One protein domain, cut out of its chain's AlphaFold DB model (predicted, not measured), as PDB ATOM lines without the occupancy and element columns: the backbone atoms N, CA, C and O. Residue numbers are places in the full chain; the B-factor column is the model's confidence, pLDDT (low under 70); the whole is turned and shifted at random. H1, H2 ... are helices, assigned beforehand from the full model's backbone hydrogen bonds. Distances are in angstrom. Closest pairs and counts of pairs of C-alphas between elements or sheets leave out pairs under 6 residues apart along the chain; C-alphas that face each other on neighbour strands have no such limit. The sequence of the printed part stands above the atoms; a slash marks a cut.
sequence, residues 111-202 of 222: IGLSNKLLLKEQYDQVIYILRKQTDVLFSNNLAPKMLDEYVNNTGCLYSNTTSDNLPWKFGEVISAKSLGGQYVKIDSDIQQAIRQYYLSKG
ATOM      1  N   ILE A 111     123.115  87.685 137.455       83.56
ATOM      2  CA  ILE A 111     123.113  89.066 136.942       83.56
ATOM      3  C   ILE A 111     122.817  89.081 135.441       83.56
ATOM      4  O   ILE A 111     121.969  89.842 134.979       83.56
ATOM      5  N   GLY A 112     123.492  88.213 134.683       88.62
ATOM      6  CA  GLY A 112     123.286  88.089 133.244       88.62
ATOM      7  C   GLY A 112     121.841  87.742 132.882       88.62
ATOM      8  O   GLY A 112     121.267  88.334 131.966       88.62
ATOM      9  N   LEU A 113     121.233  86.823 133.637       87.44
ATOM     10  CA  LEU A 113     119.823  86.468 133.487       87.44
ATOM     11  C   LEU A 113     118.895  87.636 133.853       87.44
ATOM     12  O   LEU A 113     117.996  87.945 133.075       87.44
ATOM     13  N   SER A 114     119.133  88.318 134.977       85.81
ATOM     14  CA  SER A 114     118.354  89.493 135.390       85.81
ATOM     15  C   SER A 114     118.407  90.613 134.350       85.81
ATOM     16  O   SER A 114     117.368  91.155 133.989       85.81
ATOM     17  N   ASN A 115     119.587  90.927 133.804       89.44
ATOM     18  CA  ASN A 115     119.738  91.931 132.744       89.44
ATOM     19  C   ASN A 115     118.952  91.546 131.481       89.44
ATOM     20  O   ASN A 115     118.328  92.401 130.852       89.44
ATOM     21  N   LYS A 116     118.951  90.257 131.122       91.25
ATOM     22  CA  LYS A 116     118.199  89.741 129.970       91.25
ATOM     23  C   LYS A 116     116.689  89.865 130.165       91.25
ATOM     24  O   LYS A 116     115.992  90.256 129.230       91.25
ATOM     25  N   LEU A 117     116.189  89.528 131.352       90.50
ATOM     26  CA  LEU A 117     114.769  89.650 131.686       90.50
ATOM     27  C   LEU A 117     114.335  91.119 131.724       90.50
ATOM     28  O   LEU A 117     113.335  91.461 131.100       90.50
ATOM     29  N   LEU A 118     115.142  91.996 132.330       89.69
ATOM     30  CA  LEU A 118     114.899  93.437 132.327       89.69
ATOM     31  C   LEU A 118     114.815  93.995 130.908       89.69
ATOM     32  O   LEU A 118     113.883  94.728 130.594       89.69
ATOM     33  N   LEU A 119     115.767  93.638 130.039       92.62
ATOM     34  CA  LEU A 119     115.744  94.082 128.648       92.62
ATOM     35  C   LEU A 119     114.471  93.615 127.942       92.62
ATOM     36  O   LEU A 119     113.872  94.398 127.220       92.62
ATOM     37  N   LYS A 120     114.051  92.363 128.157       91.69
ATOM     38  CA  LYS A 120     112.818  91.826 127.569       91.69
ATOM     39  C   LYS A 120     111.587  92.616 128.026       91.69
ATOM     40  O   LYS A 120     110.723  92.904 127.207       91.69
ATOM     41  N   GLU A 121     111.503  92.944 129.311       91.38
ATOM     42  CA  GLU A 121     110.352  93.641 129.901       91.38
ATOM     43  C   GLU A 121     110.325  95.143 129.602       91.38
ATOM     44  O   GLU A 121     109.250  95.728 129.511       91.38
ATOM     45  N   GLN A 122     111.494  95.776 129.484       91.81
ATOM     46  CA  GLN A 122     111.656  97.235 129.412       91.81
ATOM     47  C   GLN A 122     112.366  97.685 128.128       91.81
ATOM     48  O   GLN A 122     113.010  98.737 128.092       91.81
ATOM     49  N   TYR A 123     112.285  96.887 127.062       92.69
ATOM     50  CA  TYR A 123     112.962  97.168 125.798       92.69
ATOM     51  C   TYR A 123     112.600  98.551 125.237       92.69
ATOM     52  O   TYR A 123     113.479  99.328 124.858       92.69
ATOM     53  N   ASP A 124     111.316  98.906 125.250       91.25
ATOM     54  CA  ASP A 124     110.856 100.198 124.741       91.25
ATOM     55  C   ASP A 124     111.427 101.369 125.551       91.25
ATOM     56  O   ASP A 124     111.774 102.409 124.989       91.25
ATOM     57  N   GLN A 125     111.590 101.194 126.863       93.00
ATOM     58  CA  GLN A 125     112.191 102.173 127.766       93.00
ATOM     59  C   GLN A 125     113.692 102.322 127.503       93.00
ATOM     60  O   GLN A 125     114.194 103.446 127.478       93.00
ATOM     61  N   VAL A 126     114.402 101.220 127.244       94.19
ATOM     62  CA  VAL A 126     115.813 101.232 126.813       94.19
ATOM     63  C   VAL A 126     115.957 102.064 125.536       94.19
ATOM     64  O   VAL A 126     116.762 102.999 125.495       94.19
ATOM     65  N   ILE A 127     115.136 101.790 124.518       94.00
ATOM     66  CA  ILE A 127     115.142 102.548 123.259       94.00
ATOM     67  C   ILE A 127     114.757 104.012 123.491       94.00
ATOM     68  O   ILE A 127     115.386 104.910 122.932       94.00
ATOM     69  N   TYR A 128     113.760 104.284 124.332       93.38
ATOM     70  CA  TYR A 128     113.340 105.641 124.675       93.38
ATOM     71  C   TYR A 128     114.472 106.461 125.307       93.38
ATOM     72  O   TYR A 128     114.704 107.596 124.883       93.38
ATOM     73  N   ILE A 129     115.200 105.892 126.273       94.56
ATOM     74  CA  ILE A 129     116.343 106.554 126.919       94.56
ATOM     75  C   ILE A 129     117.415 106.880 125.878       94.56
ATOM     76  O   ILE A 129     117.860 108.027 125.799       94.56
ATOM     77  N   LEU A 130     117.768 105.919 125.020       94.00
ATOM     78  CA  LEU A 130     118.753 106.147 123.963       94.00
ATOM     79  C   LEU A 130     118.314 107.247 122.989       94.00
ATOM     80  O   LEU A 130     119.125 108.105 122.641       94.00
ATOM     81  N   ARG A 131     117.036 107.286 122.591       92.44
ATOM     82  CA  ARG A 131     116.492 108.367 121.745       92.44
ATOM     83  C   ARG A 131     116.619 109.729 122.422       92.44
ATOM     84  O   ARG A 131     117.002 110.696 121.776       92.44
ATOM     85  N   LYS A 132     116.316 109.813 123.722       92.50
ATOM     86  CA  LYS A 132     116.409 111.066 124.491       92.50
ATOM     87  C   LYS A 132     117.833 111.574 124.653       92.50
ATOM     88  O   LYS A 132     118.018 112.776 124.771       92.50
ATOM     89  N   GLN A 133     118.811 110.681 124.692       93.50
ATOM     90  CA  GLN A 133     120.207 111.064 124.887       93.50
ATOM     91  C   GLN A 133     120.959 111.330 123.593       93.50
ATOM     92  O   GLN A 133     121.919 112.089 123.599       93.50
ATOM     93  N   THR A 134     120.552 110.685 122.503       92.12
ATOM     94  CA  THR A 134     121.192 110.858 121.193       92.12
ATOM     95  C   THR A 134     120.463 111.862 120.308       92.12
ATOM     96  O   THR A 134     121.003 112.249 119.278       92.12
ATOM     97  N   ASP A 135     119.232 112.239 120.667       94.38
ATOM     98  CA  ASP A 135     118.300 112.986 119.817       94.38
ATOM     99  C   ASP A 135     118.031 112.317 118.450       94.38
ATOM    100  O   ASP A 135     117.486 112.939 117.538       94.38
ATOM    101  N   VAL A 136     118.346 111.022 118.314       92.69
ATOM    102  CA  VAL A 136     118.076 110.209 117.123       92.69
ATOM    103  C   VAL A 136     116.848 109.345 117.358       92.69
ATOM    104  O   VAL A 136     116.743 108.625 118.350       92.69
ATOM    105  N   LEU A 137     115.924 109.353 116.403       91.31
ATOM    106  CA  LEU A 137     114.762 108.484 116.399       91.31
ATOM    107  C   LEU A 137     115.097 107.150 115.724       91.31
ATOM    108  O   LEU A 137     115.007 107.017 114.504       91.31
ATOM    109  N   PHE A 138     115.433 106.133 116.520       90.56
ATOM    110  CA  PHE A 138     115.611 104.772 116.002       90.56
ATOM    111  C   PHE A 138     114.291 104.226 115.454       90.56
ATOM    112  O   PHE A 138     113.340 104.036 116.207       90.56
ATOM    113  N   SER A 139     114.222 103.964 114.155       88.56
ATOM    114  CA  SER A 139     113.036 103.418 113.487       88.56
ATOM    115  C   SER A 139     112.674 102.009 113.967       88.56
ATOM    116  O   SER A 139     113.517 101.268 114.476       88.56
ATOM    117  N   ASN A 140     111.434 101.595 113.691       86.12
ATOM    118  CA  ASN A 140     110.955 100.226 113.931       86.12
ATOM    119  C   ASN A 140     111.706  99.164 113.107       86.12
ATOM    120  O   ASN A 140     111.566  97.983 113.382       86.12
ATOM    121  N   ASN A 141     112.523  99.568 112.129       89.00
ATOM    122  CA  ASN A 141     113.399  98.667 111.380       89.00
ATOM    123  C   ASN A 141     114.812  98.596 111.972       89.00
ATOM    124  O   ASN A 141     115.470  97.562 111.868       89.00
ATOM    125  N   LEU A 142     115.309  99.698 112.544       92.62
ATOM    126  CA  LEU A 142     116.655  99.768 113.108       92.62
ATOM    127  C   LEU A 142     116.700  99.180 114.519       92.62
ATOM    128  O   LEU A 142     117.585  98.378 114.805       92.62
ATOM    129  N   ALA A 143     115.741  99.536 115.377       92.88
ATOM    130  CA  ALA A 143     115.754  99.112 116.773       92.88
ATOM    131  C   ALA A 143     115.751  97.572 116.920       92.88
ATOM    132  O   ALA A 143     116.646  97.060 117.592       92.88
ATOM    133  N   PRO A 144     114.881  96.793 116.235       92.38
ATOM    134  CA  PRO A 144     114.933  95.329 116.321       92.38
ATOM    135  C   PRO A 144     116.273  94.733 115.880       92.38
ATOM    136  O   PRO A 144     116.781  93.833 116.531       92.38
ATOM    137  N   LYS A 145     116.918  95.291 114.845       93.44
ATOM    138  CA  LYS A 145     118.254  94.841 114.418       93.44
ATOM    139  C   LYS A 145     119.323  95.095 115.481       93.44
ATOM    140  O   LYS A 145     120.258  94.309 115.606       93.44
ATOM    141  N   MET A 146     119.207  96.198 116.225       94.38
ATOM    142  CA  MET A 146     120.075  96.466 117.375       94.38
ATOM    143  C   MET A 146     119.839  95.425 118.477       94.38
ATOM    144  O   MET A 146     120.804  94.934 119.057       94.38
ATOM    145  N   LEU A 147     118.579  95.053 118.734       94.81
ATOM    146  CA  LEU A 147     118.228  94.028 119.719       94.81
ATOM    147  C   LEU A 147     118.767  92.647 119.333       94.81
ATOM    148  O   LEU A 147     119.397  91.995 120.167       94.81
ATOM    149  N   ASP A 148     118.572  92.229 118.082       94.00
ATOM    150  CA  ASP A 148     119.062  90.945 117.573       94.00
ATOM    151  C   ASP A 148     120.578  90.830 117.747       94.00
ATOM    152  O   ASP A 148     121.086  89.838 118.272       94.00
ATOM    153  N   GLU A 149     121.320  91.870 117.363       94.88
ATOM    154  CA  GLU A 149     122.768  91.888 117.543       94.88
ATOM    155  C   GLU A 149     123.174  91.888 119.017       94.88
ATOM    156  O   GLU A 149     124.083  91.153 119.396       94.88
ATOM    157  N   TYR A 150     122.498  92.670 119.861       94.25
ATOM    158  CA  TYR A 150     122.777  92.689 121.295       94.25
ATOM    159  C   TYR A 150     122.629  91.292 121.915       94.25
ATOM    160  O   TYR A 150     123.480  90.858 122.698       94.25
ATOM    161  N   VAL A 151     121.572  90.565 121.542       91.88
ATOM    162  CA  VAL A 151     121.330  89.189 121.992       91.88
ATOM    163  C   VAL A 151     122.397  88.237 121.443       91.88
ATOM    164  O   VAL A 151     122.969  87.471 122.222       91.88
ATOM    165  N   ASN A 152     122.718  88.322 120.149       91.94
ATOM    166  CA  ASN A 152     123.730  87.480 119.496       91.94
ATOM    167  C   ASN A 152     125.140  87.695 120.069       91.94
ATOM    168  O   ASN A 152     125.899  86.740 120.223       91.94
ATOM    169  N   ASN A 153     125.466  88.924 120.467       89.56
ATOM    170  CA  ASN A 153     126.733  89.271 121.111       89.56
ATOM    171  C   ASN A 153     126.754  88.935 122.611       89.56
ATOM    172  O   ASN A 153     127.709  89.286 123.310       89.56
ATOM    173  N   THR A 154     125.714  88.282 123.140       91.00
ATOM    174  CA  THR A 154     125.541  88.007 124.574       91.00
ATOM    175  C   THR A 154     125.680  89.269 125.436       91.00
ATOM    176  O   THR A 154     126.252  89.233 126.522       91.00
ATOM    177  N   GLY A 155     125.147  90.404 124.968       89.81
ATOM    178  CA  GLY A 155     125.326  91.726 125.583       89.81
ATOM    179  C   GLY A 155     124.987  91.786 127.079       89.81
ATOM    180  O   GLY A 155     125.669  92.461 127.852       89.81
ATOM    181  N   CYS A 156     123.993  91.001 127.513       90.94
ATOM    182  CA  CYS A 156     123.591  90.885 128.922       90.94
ATOM    183  C   CYS A 156     124.690  90.308 129.830       90.94
ATOM    184  O   CYS A 156     124.646  90.521 131.041       90.94
ATOM    185  N   LEU A 157     125.641  89.559 129.261       91.44
ATOM    186  CA  LEU A 157     126.741  88.907 129.971       91.44
ATOM    187  C   LEU A 157     127.996  89.776 130.056       91.44
ATOM    188  O   LEU A 157     128.976  89.326 130.632       91.44
ATOM    189  N   TYR A 158     128.023  90.992 129.513       89.25
ATOM    190  CA  TYR A 158     129.170  91.877 129.729       89.25
ATOM    191  C   TYR A 158     129.334  92.179 131.227       89.25
ATOM    192  O   TYR A 158     128.366  92.518 131.907       89.25
ATOM    193  N   SER A 159     130.559  92.058 131.747       83.19
ATOM    194  CA  SER A 159     130.838  92.088 133.195       83.19
ATOM    195  C   SER A 159     130.476  93.396 133.892       83.19
ATOM    196  O   SER A 159     130.224  93.400 135.092       83.19
ATOM    197  N   ASN A 160     130.391  94.495 133.149       80.38
ATOM    198  CA  ASN A 160     129.983  95.807 133.644       80.38
ATOM    199  C   ASN A 160     128.552  96.211 133.242       80.38
ATOM    200  O   ASN A 160     128.201  97.388 133.364       80.38
ATOM    201  N   THR A 161     127.730  95.270 132.766       85.50
ATOM    202  CA  THR A 161     126.298  95.496 132.528       85.50
ATOM    203  C   THR A 161     125.517  95.309 133.826       85.50
ATOM    204  O   THR A 161     125.541  94.249 134.449       85.50
ATOM    205  N   THR A 162     124.778  96.341 134.208       82.38
ATOM    206  CA  THR A 162     123.898  96.391 135.381       82.38
ATOM    207  C   THR A 162     122.523  96.905 134.963       82.38
ATOM    208  O   THR A 162     122.387  97.520 133.905       82.38
ATOM    209  N   SER A 163     121.511  96.736 135.817       81.38
ATOM    210  CA  SER A 163     120.192  97.342 135.595       81.38
ATOM    211  C   SER A 163     120.270  98.861 135.424       81.38
ATOM    212  O   SER A 163     119.555  99.427 134.604       81.38
ATOM    213  N   ASP A 164     121.178  99.508 136.158       82.12
ATOM    214  CA  ASP A 164     121.291 100.964 136.206       82.12
ATOM    215  C   ASP A 164     121.904 101.549 134.929       82.12
ATOM    216  O   ASP A 164     121.663 102.712 134.627       82.12
ATOM    217  N   ASN A 165     122.686 100.768 134.171       87.00
ATOM    218  CA  ASN A 165     123.356 101.231 132.952       87.00
ATOM    219  C   ASN A 165     122.977 100.464 131.676       87.00
ATOM    220  O   ASN A 165     123.602 100.670 130.630       87.00
ATOM    221  N   LEU A 166     121.956  99.607 131.752       91.44
ATOM    222  CA  LEU A 166     121.527  98.744 130.654       91.44
ATOM    223  C   LEU A 166     121.278  99.499 129.333       91.44
ATOM    224  O   LEU A 166     121.753  99.004 128.311       91.44
ATOM    225  N   PRO A 167     120.640 100.693 129.297       94.19
ATOM    226  CA  PRO A 167     120.440 101.425 128.045       94.19
ATOM    227  C   PRO A 167     121.743 101.788 127.332       94.19
ATOM    228  O   PRO A 167     121.896 101.522 126.144       94.19
ATOM    229  N   TRP A 168     122.723 102.329 128.054       93.12
ATOM    230  CA  TRP A 168     124.021 102.666 127.462       93.12
ATOM    231  C   TRP A 168     124.778 101.424 127.030       93.12
ATOM    232  O   TRP A 168     125.347 101.403 125.940       93.12
ATOM    233  N   LYS A 169     124.736 100.364 127.846       92.25
ATOM    234  CA  LYS A 169     125.368  99.105 127.466       92.25
ATOM    235  C   LYS A 169     124.737  98.455 126.254       92.25
ATOM    236  O   LYS A 169     125.469  97.864 125.468       92.25
ATOM    237  N   PHE A 170     123.431  98.607 126.071       94.88
ATOM    238  CA  PHE A 170     122.750  98.195 124.854       94.88
ATOM    239  C   PHE A 170     123.361  98.844 123.610       94.88
ATOM    240  O   PHE A 170     123.710  98.139 122.667       94.88
ATOM    241  N   GLY A 171     123.561 100.165 123.636       92.50
ATOM    242  CA  GLY A 171     124.179 100.896 122.528       92.50
ATOM    243  C   GLY A 171     125.682 100.643 122.353       92.50
ATOM    244  O   GLY A 171     126.172 100.682 121.231       92.50
ATOM    245  N   GLU A 172     126.423 100.376 123.431       90.94
ATOM    246  CA  GLU A 172     127.885 100.218 123.375       90.94
ATOM    247  C   GLU A 172     128.332  98.886 122.753       90.94
ATOM    248  O   GLU A 172     129.352  98.834 122.071       90.94
ATOM    249  N   VAL A 173     127.613  97.790 123.012       90.69
ATOM    250  CA  VAL A 173     128.071  96.440 122.617       90.69
ATOM    251  C   VAL A 173     127.651  96.029 121.204       90.69
ATOM    252  O   VAL A 173     128.032  94.951 120.738       90.69
ATOM    253  N   ILE A 174     126.848  96.853 120.536       91.31
ATOM    254  CA  ILE A 174     126.466  96.654 119.141       91.31
ATOM    255  C   ILE A 174     127.468  97.348 118.215       91.31
ATOM    256  O   ILE A 174     128.067  98.368 118.555       91.31
ATOM    257  N   SER A 175     127.643  96.800 117.018       90.69
ATOM    258  CA  SER A 175     128.414  97.445 115.960       90.69
ATOM    259  C   SER A 175     127.777  98.764 115.523       90.69
ATOM    260  O   SER A 175     126.562  98.966 115.620       90.69
ATOM    261  N   ALA A 176     128.613  99.660 114.991       90.56
ATOM    262  CA  ALA A 176     128.165 100.932 114.444       90.56
ATOM    263  C   ALA A 176     127.041 100.724 113.415       90.56
ATOM    264  O   ALA A 176     127.167  99.934 112.475       90.56
ATOM    265  N   LYS A 177     125.938 101.456 113.589       89.69
ATOM    266  CA  LYS A 177     124.793 101.436 112.676       89.69
ATOM    267  C   LYS A 177     124.758 102.700 111.842       89.69
ATOM    268  O   LYS A 177     124.991 103.794 112.347       89.69
ATOM    269  N   SER A 178     124.420 102.544 110.563       89.69
ATOM    270  CA  SER A 178     124.078 103.696 109.736       89.69
ATOM    271  C   SER A 178     122.855 104.388 110.330       89.69
ATOM    272  O   SER A 178     121.828 103.750 110.565       89.69
ATOM    273  N   LEU A 179     122.974 105.696 110.548       89.56
ATOM    274  CA  LEU A 179     121.861 106.558 110.947       89.56
ATOM    275  C   LEU A 179     121.129 107.157 109.735       89.56
ATOM    276  O   LEU A 179     120.218 107.965 109.895       89.56
ATOM    277  N   GLY A 180     121.503 106.754 108.514       88.44
ATOM    278  CA  GLY A 180     120.800 107.151 107.300       88.44
ATOM    279  C   GLY A 180     119.317 106.777 107.365       88.44
ATOM    280  O   GLY A 180     118.951 105.676 107.784       88.44
ATOM    281  N   GLY A 181     118.455 107.717 106.976       87.56
ATOM    282  CA  GLY A 181     117.000 107.537 106.996       87.56
ATOM    283  C   GLY A 181     116.370 107.499 108.393       87.56
ATOM    284  O   GLY A 181     115.195 107.162 108.508       87.56
ATOM    285  N   GLN A 182     117.122 107.807 109.456       91.31
ATOM    286  CA  GLN A 182     116.549 108.035 110.782       91.31
ATOM    287  C   GLN A 182     116.196 109.517 110.938       91.31
ATOM    288  O   GLN A 182     116.919 110.388 110.456       91.31
ATOM    289  N   TYR A 183     115.096 109.804 111.633       91.56
ATOM    290  CA  TYR A 183     114.753 111.179 111.994       91.56
ATOM    291  C   TYR A 183     115.591 111.618 113.194       91.56
ATOM    292  O   TYR A 183     115.962 110.802 114.038       91.56
ATOM    293  N   VAL A 184     115.855 112.915 113.290       93.12
ATOM    294  CA  VAL A 184     116.472 113.534 114.467       93.12
ATOM    295  C   VAL A 184     115.494 114.509 115.100       93.12
ATOM    296  O   VAL A 184     114.596 115.023 114.432       93.12
ATOM    297  N   LYS A 185     115.647 114.756 116.397       91.69
ATOM    298  CA  LYS A 185     114.818 115.719 117.117       91.69
ATOM    299  C   LYS A 185     115.002 117.121 116.525       91.69
ATOM    300  O   LYS A 185     116.126 117.541 116.241       91.69
ATOM    301  N   ILE A 186     113.895 117.839 116.372       89.50
ATOM    302  CA  ILE A 186     113.895 119.238 115.936       89.50
ATOM    303  C   ILE A 186     114.659 120.089 116.964       89.50
ATOM    304  O   ILE A 186     114.577 119.844 118.168       89.50
ATOM    305  N   ASP A 187     115.441 121.041 116.460       90.31
ATOM    306  CA  ASP A 187     116.295 121.975 117.198       90.31
ATOM    307  C   ASP A 187     117.418 121.326 118.026       90.31
ATOM    308  O   ASP A 187     118.050 121.987 118.847       90.31
ATOM    309  N   SER A 188     117.720 120.047 117.786       93.44
ATOM    310  CA  SER A 188     118.859 119.360 118.409       93.44
ATOM    311  C   SER A 188     120.204 119.759 117.795       93.44
ATOM    312  O   SER A 188     120.292 120.125 116.619       93.44
ATOM    313  N   ASP A 189     121.280 119.589 118.565       94.56
ATOM    314  CA  ASP A 189     122.651 119.833 118.103       94.56
ATOM    315  C   ASP A 189     122.997 118.984 116.871       94.56
ATOM    316  O   ASP A 189     123.643 119.462 115.938       94.56
ATOM    317  N   ILE A 190     122.509 117.737 116.813       92.69
ATOM    318  CA  ILE A 190     122.725 116.858 115.658       92.69
ATOM    319  C   ILE A 190     122.011 117.381 114.404       92.69
ATOM    320  O   ILE A 190     122.595 117.359 113.320       92.69
ATOM    321  N   GLN A 191     120.790 117.915 114.528       92.19
ATOM    322  CA  GLN A 191     120.091 118.539 113.400       92.19
ATOM    323  C   GLN A 191     120.869 119.757 112.888       92.19
ATOM    324  O   GLN A 191     121.057 119.913 111.678       92.19
ATOM    325  N   GLN A 192     121.338 120.606 113.804       92.94
ATOM    326  CA  GLN A 192     122.114 121.798 113.464       92.94
ATOM    327  C   GLN A 192     123.429 121.424 112.769       92.94
ATOM    328  O   GLN A 192     123.745 121.995 111.724       92.94
ATOM    329  N   ALA A 193     124.145 120.421 113.282       93.81
ATOM    330  CA  ALA A 193     125.385 119.923 112.695       93.81
ATOM    331  C   ALA A 193     125.173 119.348 111.283       93.81
ATOM    332  O   ALA A 193     125.918 119.684 110.360       93.81
ATOM    333  N   ILE A 194     124.123 118.538 111.083       91.69
ATOM    334  CA  ILE A 194     123.749 118.019 109.757       91.69
ATOM    335  C   ILE A 194     123.460 119.185 108.803       91.69
ATOM    336  O   ILE A 194     123.988 119.221 107.689       91.69
ATOM    337  N   ARG A 195     122.670 120.173 109.241       91.50
ATOM    338  CA  ARG A 195     122.329 121.346 108.427       91.50
ATOM    339  C   ARG A 195     123.568 122.134 108.016       91.50
ATOM    340  O   ARG A 195     123.730 122.433 106.836       91.50
ATOM    341  N   GLN A 196     124.452 122.442 108.963       93.00
ATOM    342  CA  GLN A 196     125.699 123.160 108.690       93.00
ATOM    343  C   GLN A 196     126.590 122.403 107.700       93.00
ATOM    344  O   GLN A 196     127.136 123.013 106.780       93.00
ATOM    345  N   TYR A 197     126.686 121.077 107.835       93.69
ATOM    346  CA  TYR A 197     127.455 120.246 106.915       93.69
ATOM    347  C   TYR A 197     126.962 120.381 105.466       93.69
ATOM    348  O   TYR A 197     127.766 120.664 104.578       93.69
ATOM    349  N   TYR A 198     125.659 120.243 105.201       92.06
ATOM    350  CA  TYR A 198     125.139 120.365 103.831       92.06
ATOM    351  C   TYR A 198     125.151 121.804 103.304       92.06
ATOM    352  O   TYR A 198     125.506 122.003 102.139       92.06
ATOM    353  N   LEU A 199     124.880 122.803 104.154       92.38
ATOM    354  CA  LEU A 199     125.012 124.215 103.778       92.38
ATOM    355  C   LEU A 199     126.445 124.539 103.336       92.38
ATOM    356  O   LEU A 199     126.637 125.188 102.310       92.38
ATOM    357  N   SER A 200     127.460 124.008 104.030       94.31
ATOM    358  CA  SER A 200     128.873 124.163 103.636       94.31
ATOM    359  C   SER A 200     129.207 123.532 102.274       94.31
ATOM    360  O   SER A 200     130.216 123.866 101.657       94.31
ATOM    361  N   LYS A 201     128.353 122.625 101.787       94.38
ATOM    362  CA  LYS A 201     128.445 121.980 100.470       94.38
ATOM    363  C   LYS A 201     127.558 122.655  99.417       94.38
ATOM    364  O   LYS A 201     127.397 122.093  98.337       94.38
ATOM    365  N   GLY A 202     126.971 123.815  99.724       92.19
ATOM    366  CA  GLY A 202     126.066 124.538  98.827       92.19
ATOM    367  C   GLY A 202     124.719 123.844  98.615       92.19
ATOM    368  O   GLY A 202     124.070 124.083  97.601       92.19
TER     369      GLY A 202
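This is residues 111 to 202 of the 222 residues of an uncharacterized protein of Lactobacillus coleohominis 101-4-CHN (UniProt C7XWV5). Four short helices form a loose cluster in which the shortest, H4, sits in the middle, touching H2 and near H1 and H3, with steep or nearly right angles between them. A fifth helix, H5, lies at the end of the long axis away from H1, where residues 195 to 202 stick out; a short antiparallel pairing of residues 136 to 137 with 183 to 184 ties the stretch leading to H5 back to the cluster. The printed part has 92 residues, with five named helices, H1 to H5 in order along the chain, and no named strand; the class is all helix. The whole is only just loose, close to compact, with a radius of gyration of the C-alphas of 15.0 A, and its outline is a rod spanning 51 by 23 by 21 A.

H2, residues 123 to 134, is the longest helix by residues. With residues 126 to 130 alone it touches H4, residues 166 to 172; the closest C-alphas, those of Val 126 and Pro 167, are 4.8 A apart. These two run the same way at a steep tilt of 59 degrees. H3, residues 142 to 152, is close to H4 but not clearly touching, with the C-alphas of Tyr 150 and Phe 170 closest at 6.6 A, and about perpendicular to it at 87 degrees. H3 is also close to H2 but not clearly touching: the closest C-alphas, those of Ile 127 and Ala 143, are 7.4 A apart, and the two run opposite ways at a steep tilt of 65 degrees. H1, residues 111 to 121, is close to H4 but not clearly touching, with the C-alphas of Asn 115 and Leu 166 closest at 7.3 A, about perpendicular at 85 degrees. H5, residues 189 to 199, touches no helix, and is only just apart from H2, with the closest C-alphas 8.3 A apart. In H1, H2, H3, H4 and H5 every O i to N i+4 pair is within hydrogen-bond range.

H2 runs 16.6 A from its first to its last C-alpha, beginning with C-alpha 123 at (112.962, 97.168, 125.798). H3 measures 15.6 A, H1 15.3 A and H5 15.2 A, while H4 measures 9.8 A. H1 begins with C-alpha 111 at (123.113, 89.066, 136.942), and H5 ends with C-alpha 199 at (125.012, 124.215, 103.778).

The two C-alphas farthest apart, those of Ile 111 and Gly 202, are 52.2 A apart. Without residues 195 to 202, which stand free, the body spans 40 by 22 by 20 A. The links from H3 to H4, 13 residues, and from H4 to H5, 16 residues, are long. The printed part has no cut; its mean pLDDT is 91.0, and no printed residue is under 70.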